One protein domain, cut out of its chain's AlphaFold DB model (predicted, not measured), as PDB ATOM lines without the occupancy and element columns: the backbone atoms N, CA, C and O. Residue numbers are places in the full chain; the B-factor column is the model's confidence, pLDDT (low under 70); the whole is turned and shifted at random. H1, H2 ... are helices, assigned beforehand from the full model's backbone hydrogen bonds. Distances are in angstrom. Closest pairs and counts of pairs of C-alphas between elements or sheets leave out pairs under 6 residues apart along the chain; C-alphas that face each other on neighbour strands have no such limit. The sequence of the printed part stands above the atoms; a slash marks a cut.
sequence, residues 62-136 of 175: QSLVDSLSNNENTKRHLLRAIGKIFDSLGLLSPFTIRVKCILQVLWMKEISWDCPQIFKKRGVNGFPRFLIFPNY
ATOM      1  N   GLN A  62     -20.455 -32.419  14.272       77.44
ATOM      2  CA  GLN A  62     -19.992 -32.763  12.925       77.44
ATOM      3  C   GLN A  62     -20.540 -34.106  12.420       77.44
ATOM      4  O   GLN A  62     -21.123 -34.160  11.349       77.44
ATOM      5  N   SER A  63     -20.480 -35.168  13.231       77.50
ATOM      6  CA  SER A  63     -21.024 -36.488  12.857       77.50
ATOM      7  C   SER A  63     -22.525 -36.449  12.525       77.50
ATOM      8  O   SER A  63     -23.004 -37.203  11.674       77.50
ATOM      9  N   LEU A  64     -23.283 -35.552  13.167       77.88
ATOM     10  CA  LEU A  64     -24.702 -35.335  12.873       77.88
ATOM     11  C   LEU A  64     -24.881 -34.577  11.563       77.88
ATOM     12  O   LEU A  64     -25.708 -34.982  10.749       77.88
ATOM     13  N   VAL A  65     -24.099 -33.512  11.359       76.50
ATOM     14  CA  VAL A  65     -24.091 -32.718  10.122       76.50
ATOM     15  C   VAL A  65     -23.760 -33.613   8.932       76.50
ATOM     16  O   VAL A  65     -24.524 -33.642   7.970       76.50
ATOM     17  N   ASP A  66     -22.700 -34.414   9.038       79.56
ATOM     18  CA  ASP A  66     -22.263 -35.342   7.996       79.56
ATOM     19  C   ASP A  66     -23.359 -36.369   7.702       79.56
ATOM     20  O   ASP A  66     -23.749 -36.557   6.550       79.56
ATOM     21  N   SER A  67     -23.933 -36.966   8.758       78.56
ATOM     22  CA  SER A  67     -25.037 -37.917   8.616       78.56
ATOM     23  C   SER A  67     -26.196 -37.285   7.859       78.56
ATOM     24  O   SER A  67     -26.649 -37.854   6.877       78.56
ATOM     25  N   LEU A  68     -26.657 -36.102   8.263       74.44
ATOM     26  CA  LEU A  68     -27.762 -35.415   7.598       74.44
ATOM     27  C   LEU A  68     -27.410 -35.032   6.154       74.44
ATOM     28  O   LEU A  68     -28.253 -35.169   5.278       74.44
ATOM     29  N   SER A  69     -26.166 -34.648   5.872       71.81
ATOM     30  CA  SER A  69     -25.731 -34.211   4.541       71.81
ATOM     31  C   SER A  69     -25.664 -35.311   3.470       71.81
ATOM     32  O   SER A  69     -25.622 -34.983   2.286       71.81
ATOM     33  N   ASN A  70     -25.715 -36.596   3.848       69.69
ATOM     34  CA  ASN A  70     -25.502 -37.752   2.960       69.69
ATOM     35  C   ASN A  70     -26.571 -37.987   1.862       69.69
ATOM     36  O   ASN A  70     -26.692 -39.095   1.355       69.69
ATOM     37  N   ASN A  71     -27.354 -36.983   1.450       65.75
ATOM     38  CA  ASN A  71     -28.422 -37.058   0.432       65.75
ATOM     39  C   ASN A  71     -29.539 -38.099   0.683       65.75
ATOM     40  O   ASN A  71     -30.523 -38.135  -0.063       65.75
ATOM     41  N   GLU A  72     -29.452 -38.894   1.751       75.81
ATOM     42  CA  GLU A  72     -30.461 -39.861   2.183       75.81
ATOM     43  C   GLU A  72     -31.642 -39.151   2.857       75.81
ATOM     44  O   GLU A  72     -31.802 -39.102   4.072       75.81
ATOM     45  N   ASN A  73     -32.517 -38.567   2.047       80.06
ATOM     46  CA  ASN A  73     -33.688 -37.835   2.523       80.06
ATOM     47  C   ASN A  73     -34.867 -38.773   2.827       80.06
ATOM     48  O   ASN A  73     -35.901 -38.693   2.162       80.06
ATOM     49  N   THR A  74     -34.718 -39.660   3.815       87.88
ATOM     50  CA  THR A  74     -35.784 -40.566   4.281       87.88
ATOM     51  C   THR A  74     -36.135 -40.327   5.748       87.88
ATOM     52  O   THR A  74     -35.337 -39.819   6.540       87.88
ATOM     53  N   LYS A  75     -37.351 -40.724   6.141       88.44
ATOM     54  CA  LYS A  75     -37.801 -40.647   7.540       88.44
ATOM     55  C   LYS A  75     -36.916 -41.509   8.451       88.44
ATOM     56  O   LYS A  75     -36.581 -41.086   9.557       88.44
ATOM     57  N   ARG A  76     -36.507 -42.693   7.971       90.50
ATOM     58  CA  ARG A  76     -35.588 -43.600   8.676       90.50
ATOM     59  C   ARG A  76     -34.230 -42.948   8.918       90.50
ATOM     60  O   ARG A  76     -33.715 -43.013  10.032       90.50
ATOM     61  N   HIS A  77     -33.670 -42.307   7.896       87.75
ATOM     62  CA  HIS A  77     -32.376 -41.644   8.005       87.75
ATOM     63  C   HIS A  77     -32.403 -40.489   9.000       87.75
ATOM     64  O   HIS A  77     -31.540 -40.401   9.870       87.75
ATOM     65  N   LEU A  78     -33.445 -39.655   8.943       86.56
ATOM     66  CA  LEU A  78     -33.626 -38.552   9.883       86.56
ATOM     67  C   LEU A  78     -33.678 -39.048  11.337       86.56
ATOM     68  O   LEU A  78     -33.005 -38.491  12.202       86.56
ATOM     69  N   LEU A  79     -34.431 -40.125  11.593       88.94
ATOM     70  CA  LEU A  79     -34.510 -40.754  12.912       88.94
ATOM     71  C   LEU A  79     -33.150 -41.315  13.356       88.94
ATOM     72  O   LEU A  79     -32.728 -41.098  14.490       88.94
ATOM     73  N   ARG A  80     -32.437 -42.003  12.457       88.62
ATOM     74  CA  ARG A  80     -31.100 -42.547  12.730       88.62
ATOM     75  C   ARG A  80     -30.096 -41.443  13.053       88.62
ATOM     76  O   ARG A  80     -29.291 -41.614  13.962       88.62
ATOM     77  N   ALA A  81     -30.143 -40.326  12.329       85.56
ATOM     78  CA  ALA A  81     -29.267 -39.187  12.556       85.56
ATOM     79  C   ALA A  81     -29.492 -38.588  13.952       85.56
ATOM     80  O   ALA A  81     -28.525 -38.413  14.686       85.56
ATOM     81  N   ILE A  82     -30.745 -38.361  14.367       85.56
ATOM     82  CA  ILE A  82     -31.012 -37.840  15.719       85.56
ATOM     83  C   ILE A  82     -30.757 -38.855  16.829       85.56
ATOM     84  O   ILE A  82     -30.427 -38.453  17.936       85.56
ATOM     85  N   GLY A  83     -30.870 -40.155  16.550       85.12
ATOM     86  CA  GLY A  83     -30.569 -41.206  17.525       85.12
ATOM     87  C   GLY A  83     -29.100 -41.237  17.951       85.12
ATOM     88  O   GLY A  83     -28.782 -41.772  19.006       85.12
ATOM     89  N   LYS A  84     -28.200 -40.626  17.168       83.31
ATOM     90  CA  LYS A  84     -26.787 -40.449  17.538       83.31
ATOM     91  C   LYS A  84     -26.572 -39.347  18.580       83.31
ATOM     92  O   LYS A  84     -25.459 -39.199  19.077       83.31
ATOM     93  N   ILE A  85     -27.595 -38.545  18.875       81.12
ATOM     94  CA  ILE A  85     -27.497 -37.425  19.806       81.12
ATOM     95  C   ILE A  85     -27.658 -37.950  21.227       81.12
ATOM     96  O   ILE A  85     -28.764 -38.271  21.657       81.12
ATOM     97  N   PHE A  86     -26.550 -37.994  21.962       76.31
ATOM     98  CA  PHE A  86     -26.570 -38.142  23.409       76.31
ATOM     99  C   PHE A  86     -26.515 -36.749  24.043       76.31
ATOM    100  O   PHE A  86     -25.552 -36.015  23.830       76.31
ATOM    101  N   ASP A  87     -27.562 -36.370  24.777       78.69
ATOM    102  CA  ASP A  87     -27.713 -35.026  25.347       78.69
ATOM    103  C   ASP A  87     -28.129 -35.106  26.818       78.69
ATOM    104  O   ASP A  87     -29.296 -34.935  27.165       78.69
ATOM    105  N   SER A  88     -27.167 -35.412  27.691       73.19
ATOM    106  CA  SER A  88     -27.406 -35.537  29.134       73.19
ATOM    107  C   SER A  88     -27.768 -34.212  29.813       73.19
ATOM    108  O   SER A  88     -28.350 -34.242  30.887       73.19
ATOM    109  N   LEU A  89     -27.422 -33.071  29.203       79.31
ATOM    110  CA  LEU A  89     -27.618 -31.719  29.754       79.31
ATOM    111  C   LEU A  89     -28.683 -30.902  28.995       79.31
ATOM    112  O   LEU A  89     -28.837 -29.701  29.209       79.31
ATOM    113  N   GLY A  90     -29.381 -31.508  28.031       82.06
ATOM    114  CA  GLY A  90     -30.393 -30.813  27.229       82.06
ATOM    115  C   GLY A  90     -29.859 -29.669  26.345       82.06
ATOM    116  O   GLY A  90     -30.648 -28.849  25.866       82.06
ATOM    117  N   LEU A  91     -28.548 -29.581  26.110       81.81
ATOM    118  CA  LEU A  91     -27.902 -28.494  25.362       81.81
ATOM    119  C   LEU A  91     -28.274 -28.513  23.874       81.81
ATOM    120  O   LEU A  91     -28.336 -27.469  23.222       81.81
ATOM    121  N   LEU A  92     -28.554 -29.699  23.336       81.81
ATOM    122  CA  LEU A  92     -28.970 -29.910  21.951       81.81
ATOM    123  C   LEU A  92     -30.494 -29.953  21.794       81.81
ATOM    124  O   LEU A  92     -30.996 -30.002  20.668       81.81
ATOM    125  N   SER A  93     -31.244 -29.884  22.895       85.31
ATOM    126  CA  SER A  93     -32.707 -29.936  22.920       85.31
ATOM    127  C   SER A  93     -33.394 -28.960  21.942       85.31
ATOM    128  O   SER A  93     -34.260 -29.403  21.181       85.31
ATOM    129  N   PRO A  94     -32.971 -27.679  21.805       82.31
ATOM    130  CA  PRO A  94     -33.565 -26.755  20.828       82.31
ATOM    131  C   PRO A  94     -33.479 -27.235  19.373       82.31
ATOM    132  O   PRO A  94     -34.316 -26.871  18.543       82.31
ATOM    133  N   PHE A  95     -32.476 -28.055  19.053       81.31
ATOM    134  CA  PHE A  95     -32.308 -28.634  17.729       81.31
ATOM    135  C   PHE A  95     -33.043 -29.970  17.599       81.31
ATOM    136  O   PHE A  95     -33.732 -30.198  16.602       81.31
ATOM    137  N   THR A  96     -32.955 -30.845  18.609       84.00
ATOM    138  CA  THR A  96     -33.624 -32.156  18.563       84.00
ATOM    139  C   THR A  96     -35.144 -32.027  18.555       84.00
ATOM    140  O   THR A  96     -35.805 -32.785  17.847       84.00
ATOM    141  N   ILE A  97     -35.709 -31.032  19.251       87.25
ATOM    142  CA  ILE A  97     -37.150 -30.743  19.236       87.25
ATOM    143  C   ILE A  97     -37.627 -30.436  17.815       87.25
ATOM    144  O   ILE A  97     -38.616 -31.014  17.372       87.25
ATOM    145  N   ARG A  98     -36.900 -29.602  17.056       84.88
ATOM    146  CA  ARG A  98     -37.269 -29.276  15.665       84.88
ATOM    147  C   ARG A  98     -37.352 -30.529  14.805       84.88
ATOM    148  O   ARG A  98     -38.305 -30.695  14.050       84.88
ATOM    149  N   VAL A  99     -36.383 -31.433  14.947       85.00
ATOM    150  CA  VAL A  99     -36.387 -32.691  14.195       85.00
ATOM    151  C   VAL A  99     -37.522 -33.615  14.640       85.00
ATOM    152  O   VAL A  99     -38.195 -34.202  13.795       85.00
ATOM    153  N   LYS A 100     -37.789 -33.713  15.947       88.12
ATOM    154  CA  LYS A 100     -38.918 -34.488  16.486       88.12
ATOM    155  C   LYS A 100     -40.261 -33.976  15.955       88.12
ATOM    156  O   LYS A 100     -41.080 -34.787  15.535       88.12
ATOM    157  N   CYS A 101     -40.464 -32.659  15.882       89.69
ATOM    158  CA  CYS A 101     -41.665 -32.071  15.281       89.69
ATOM    159  C   CYS A 101     -41.816 -32.453  13.801       89.69
ATOM    160  O   CYS A 101     -42.912 -32.777  13.352       89.69
ATOM    161  N   ILE A 102     -40.723 -32.475  13.033       86.44
ATOM    162  CA  ILE A 102     -40.765 -32.939  11.638       86.44
ATOM    163  C   ILE A 102     -41.160 -34.411  11.570       86.44
ATOM    164  O   ILE A 102     -42.028 -34.761  10.779       86.44
ATOM    165  N   LEU A 103     -40.550 -35.270  12.390       88.75
ATOM    166  CA  LEU A 103     -40.885 -36.694  12.431       88.75
ATOM    167  C   LEU A 103     -42.370 -36.910  12.745       88.75
ATOM    168  O   LEU A 103     -43.009 -37.711  12.070       88.75
ATOM    169  N   GLN A 104     -42.934 -36.135  13.675       90.56
ATOM    170  CA  GLN A 104     -44.370 -36.144  13.961       90.56
ATOM    171  C   GLN A 104     -45.201 -35.752  12.732       90.56
ATOM    172  O   GLN A 104     -46.153 -36.447  12.391       90.56
ATOM    173  N   VAL A 105     -44.823 -34.691  12.012       90.00
ATOM    174  CA  VAL A 105     -45.503 -34.295  10.765       90.00
ATOM    175  C   VAL A 105     -45.409 -35.383   9.694       90.00
ATOM    176  O   VAL A 105     -46.388 -35.636   8.994       90.00
ATOM    177  N   LEU A 106     -44.261 -36.048   9.555       89.12
ATOM    178  CA  LEU A 106     -44.087 -37.149   8.603       89.12
ATOM    179  C   LEU A 106     -44.928 -38.374   8.983       89.12
ATOM    180  O   LEU A 106     -45.431 -39.056   8.092       89.12
ATOM    181  N   TRP A 107     -45.093 -38.644  10.280       90.62
ATOM    182  CA  TRP A 107     -45.981 -39.695  10.779       90.62
ATOM    183  C   TRP A 107     -47.449 -39.386  10.512       90.62
ATOM    184  O   TRP A 107     -48.142 -40.252   9.994       90.62
ATOM    185  N   MET A 108     -47.901 -38.154  10.764       92.88
ATOM    186  CA  MET A 108     -49.278 -37.735  10.461       92.88
ATOM    187  C   MET A 108     -49.611 -37.795   8.966       92.88
ATOM    188  O   MET A 108     -50.769 -37.931   8.596       92.88
ATOM    189  N   LYS A 109     -48.601 -37.684   8.098       89.31
ATOM    190  CA  LYS A 109     -48.747 -37.822   6.640       89.31
ATOM    191  C   LYS A 109     -48.631 -39.264   6.142       89.31
ATOM    192  O   LYS A 109     -48.587 -39.461   4.932       89.31
ATOM    193  N   GLU A 110     -48.483 -40.231   7.048       90.94
ATOM    194  CA  GLU A 110     -48.345 -41.659   6.734       90.94
ATOM    195  C   GLU A 110     -47.223 -41.964   5.721       90.94
ATOM    196  O   GLU A 110     -47.243 -42.952   4.991       90.94
ATOM    197  N   ILE A 111     -46.186 -41.119   5.685       87.88
ATOM    198  CA  ILE A 111     -45.063 -41.291   4.761       87.88
ATOM    199  C   ILE A 111     -44.280 -42.541   5.172       87.88
ATOM    200  O   ILE A 111     -43.864 -42.661   6.328       87.88
ATOM    201  N   SER A 112     -44.033 -43.455   4.230       90.75
ATOM    202  CA  SER A 112     -43.239 -44.667   4.477       90.75
ATOM    203  C   SER A 112     -41.819 -44.344   4.971       90.75
ATOM    204  O   SER A 112     -41.253 -43.290   4.679       90.75
ATOM    205  N   TRP A 113     -41.228 -45.262   5.741       89.00
ATOM    206  CA  TRP A 113     -39.883 -45.134   6.319       89.00
ATOM    207  C   TRP A 113     -38.804 -44.804   5.292       89.00
ATOM    208  O   TRP A 113     -37.961 -43.945   5.563       89.00
ATOM    209  N   ASP A 114     -38.892 -45.446   4.131       89.19
ATOM    210  CA  ASP A 114     -37.900 -45.392   3.057       89.19
ATOM    211  C   ASP A 114     -38.394 -44.568   1.859       89.19
ATOM    212  O   ASP A 114     -37.806 -44.610   0.782       89.19
ATOM    213  N   CYS A 115     -39.472 -43.792   2.044       86.00
ATOM    214  CA  CYS A 115     -39.945 -42.864   1.024       86.00
ATOM    215  C   CYS A 115     -38.849 -41.819   0.742       86.00
ATOM    216  O   CYS A 115     -38.442 -41.104   1.667       86.00
ATOM    217  N   PRO A 116     -38.345 -41.733  -0.502       80.81
ATOM    218  CA  PRO A 116     -37.277 -40.812  -0.840       80.81
ATOM    219  C   PRO A 116     -37.788 -39.368  -0.885       80.81
ATOM    220  O   PRO A 116     -38.932 -39.100  -1.242       80.81
ATOM    221  N   GLN A 117     -36.894 -38.421  -0.594       73.94
ATOM    222  CA  GLN A 117     -37.132 -36.981  -0.758       73.94
ATOM    223  C   GLN A 117     -38.270 -36.426   0.118       73.94
ATOM    224  O   GLN A 117     -39.066 -35.598  -0.327       73.94
ATOM    225  N   ILE A 118     -38.306 -36.813   1.401       77.19
ATOM    226  CA  ILE A 118     -39.265 -36.268   2.390       77.19
ATOM    227  C   ILE A 118     -39.231 -34.731   2.493       77.19
ATOM    228  O   ILE A 118     -40.205 -34.102   2.913       77.19
ATOM    229  N   PHE A 119     -38.120 -34.117   2.079       74.00
ATOM    230  CA  PHE A 119     -37.962 -32.680   1.936       74.00
ATOM    231  C   PHE A 119     -37.883 -32.319   0.453       74.00
ATOM    232  O   PHE A 119     -37.008 -32.789  -0.273       74.00
ATOM    233  N   LYS A 120     -38.766 -31.420  -0.001       66.00
ATOM    234  CA  LYS A 120     -38.549 -30.719  -1.274       66.00
ATOM    235  C   LYS A 120     -37.259 -29.908  -1.138       66.00
ATOM    236  O   LYS A 120     -37.088 -29.268  -0.103       66.00
ATOM    237  N   LYS A 121     -36.398 -29.892  -2.168       58.53
ATOM    238  CA  LYS A 121     -35.118 -29.146  -2.217       58.53
ATOM    239  C   LYS A 121     -35.308 -27.618  -2.109       58.53
ATOM    240  O   LYS A 121     -35.054 -26.875  -3.048       58.53
ATOM    241  N   ARG A 122     -35.798 -27.127  -0.974       52.38
ATOM    242  CA  ARG A 122     -35.937 -25.710  -0.632       52.38
ATOM    243  C   ARG A 122     -34.981 -25.428   0.523       52.38
ATOM    244  O   ARG A 122     -35.358 -25.502   1.688       52.38
ATOM    245  N   GLY A 123     -33.722 -25.158   0.186       55.25
ATOM    246  CA  GLY A 123     -32.658 -24.865   1.146       55.25
ATOM    247  C   GLY A 123     -31.257 -25.087   0.569       55.25
ATOM    248  O   GLY A 123     -31.121 -25.458  -0.597       55.25
ATOM    249  N   VAL A 124     -30.220 -24.830   1.369       52.78
ATOM    250  CA  VAL A 124     -28.816 -25.013   0.959       52.78
ATOM    251  C   VAL A 124     -28.567 -26.511   0.770       52.78
ATOM    252  O   VAL A 124     -28.897 -27.300   1.651       52.78
ATOM    253  N   ASN A 125     -28.063 -26.916  -0.398       53.03
ATOM    254  CA  ASN A 125     -27.844 -28.323  -0.772       53.03
ATOM    255  C   ASN A 125     -29.095 -29.224  -0.650       53.03
ATOM    256  O   ASN A 125     -28.989 -30.436  -0.510       53.03
ATOM    257  N   GLY A 126     -30.301 -28.642  -0.709       56.31
ATOM    258  CA  GLY A 126     -31.563 -29.376  -0.578       56.31
ATOM    259  C   GLY A 126     -32.014 -29.649   0.862       56.31
ATOM    260  O   GLY A 126     -33.116 -30.165   1.037       56.31
ATOM    261  N   PHE A 127     -31.234 -29.250   1.874       58.94
ATOM    262  CA  PHE A 127     -31.598 -29.394   3.283       58.94
ATOM    263  C   PHE A 127     -32.381 -28.179   3.802       58.94
ATOM    264  O   PHE A 127     -31.987 -27.038   3.537       58.94
ATOM    265  N   PRO A 128     -33.476 -28.370   4.563       65.69
ATOM    266  CA  PRO A 128     -34.224 -27.256   5.129       65.69
ATOM    267  C   PRO A 128     -33.344 -26.380   6.030       65.69
ATOM    268  O   PRO A 128     -32.656 -26.880   6.914       65.69
ATOM    269  N   ARG A 129     -33.403 -25.054   5.857       66.31
ATOM    270  CA  ARG A 129     -32.536 -24.094   6.577       66.31
ATOM    271  C   ARG A 129     -32.648 -24.193   8.108       66.31
ATOM    272  O   ARG A 129     -31.697 -23.907   8.820       66.31
ATOM    273  N   PHE A 130     -33.800 -24.628   8.618       65.19
ATOM    274  CA  PHE A 130     -34.046 -24.824  10.050       65.19
ATOM    275  C   PHE A 130     -33.428 -26.110  10.632       65.19
ATOM    276  O   PHE A 130     -33.449 -26.272  11.851       65.19
ATOM    277  N   LEU A 131     -32.889 -26.992   9.779       66.62
ATOM    278  CA  LEU A 131     -32.118 -28.191  10.132       66.62
ATOM    279  C   LEU A 131     -30.603 -27.981  10.011       66.62
ATOM    280  O   LEU A 131     -29.848 -28.947  10.036       66.62
ATOM    281  N   ILE A 132     -30.148 -26.737   9.862       69.31
ATOM    282  CA  ILE A 132     -28.720 -26.431   9.885       69.31
ATOM    283  C   ILE A 132     -28.262 -26.467  11.342       69.31
ATOM    284  O   ILE A 132     -28.674 -25.639  12.157       69.31
ATOM    285  N   PHE A 133     -27.422 -27.446  11.657       70.44
ATOM    286  CA  PHE A 133     -26.707 -27.523  12.923       70.44
ATOM    287  C   PHE A 133     -25.376 -26.781  12.775       70.44
ATOM    288  O   PHE A 133     -24.768 -26.838  11.703       70.44
ATOM    289  N   PRO A 134     -24.892 -26.100  13.823       71.88
ATOM    290  CA  PRO A 134     -23.496 -25.687  13.849       71.88
ATOM    291  C   PRO A 134     -22.596 -26.935  13.824       71.88
ATOM    292  O   PRO A 134     -23.050 -28.024  14.169       71.88
ATOM    293  N   ASN A 135     -21.325 -26.796  13.441       70.62
ATOM    294  CA  ASN A 135     -20.355 -27.909  13.455       70.62
ATOM    295  C   ASN A 135     -19.915 -28.289  14.880       70.62
ATOM    296  O   ASN A 135     -19.532 -29.431  15.148       70.62
ATOM    297  N   TYR A 136     -19.985 -27.320  15.794       73.38
ATOM    298  CA  TYR A 136     -19.827 -27.510  17.227       73.38
ATOM    299  C   TYR A 136     -20.592 -26.427  17.993       73.38
ATOM    300  O   TYR A 136     -20.857 -25.345  17.467       73.38
TER     301      TYR A 136
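AT A GLANCE: This is residues 62 to 136 of the 175 residues of an uncharacterized protein of Araneus ventricosus (UniProt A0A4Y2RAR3). Three helices run up and down nearly side by side, with the shorter H1 and H2 making one hairpin and H2 and the longest helix, H3, a second; seen along the helices, H2 is at the corner of an L. A long stretch without named elements, residues 109 to 136, turns back from the far end of H3 and returns along the open side of the L, ending near the start of H1. The printed part has 75 residues with three named helices, in the order H1, H2, H3, and no named strand; the class is all helix, though under half of the residues, 33 of 75, are in named elements. The whole is compact, with a radius of gyration of the C-alphas of 12.0 A, and spans 32 by 25 by 17 A.

HOW THE PARTS SIT: H3, residues 93 to 108, touches H2, residues 75 to 83; their closest C-alphas, those of Thr 96 and Ile 82, are 6.9 A apart. They form a helical hairpin, running opposite ways at a shallow tilt of 24 degrees. H2 also touches H1, residues 62 to 69, with the closest C-alphas, those of Ala 81 and Ser 67, 5.9 A apart. This second helical hairpin runs opposite ways at a shallow tilt of 5 degrees. H1 and H3 are apart. Every O i to N i+4 pair is within hydrogen-bond range in H1 and H2, and 11 of 12 are in H3.

IN THESE COORDINATES: H3 is 22.2 A long and ends at C-alpha 108, (-49.278, -37.735, 10.461). H2 measures 12.3 A and H1 10.3 A, beginning at C-alpha 62, (-19.992, -32.763, 12.925).

THE WHOLE: The C-alphas farthest apart, Glu 110 and Tyr 136, are 33.5 A apart. The printed part has no cut. The link from H1 to H2 is tight and that from H2 to H3 short. Mean pLDDT of the printed part is 78.6; residues 70 to 71 and 120 to 132 are under 70.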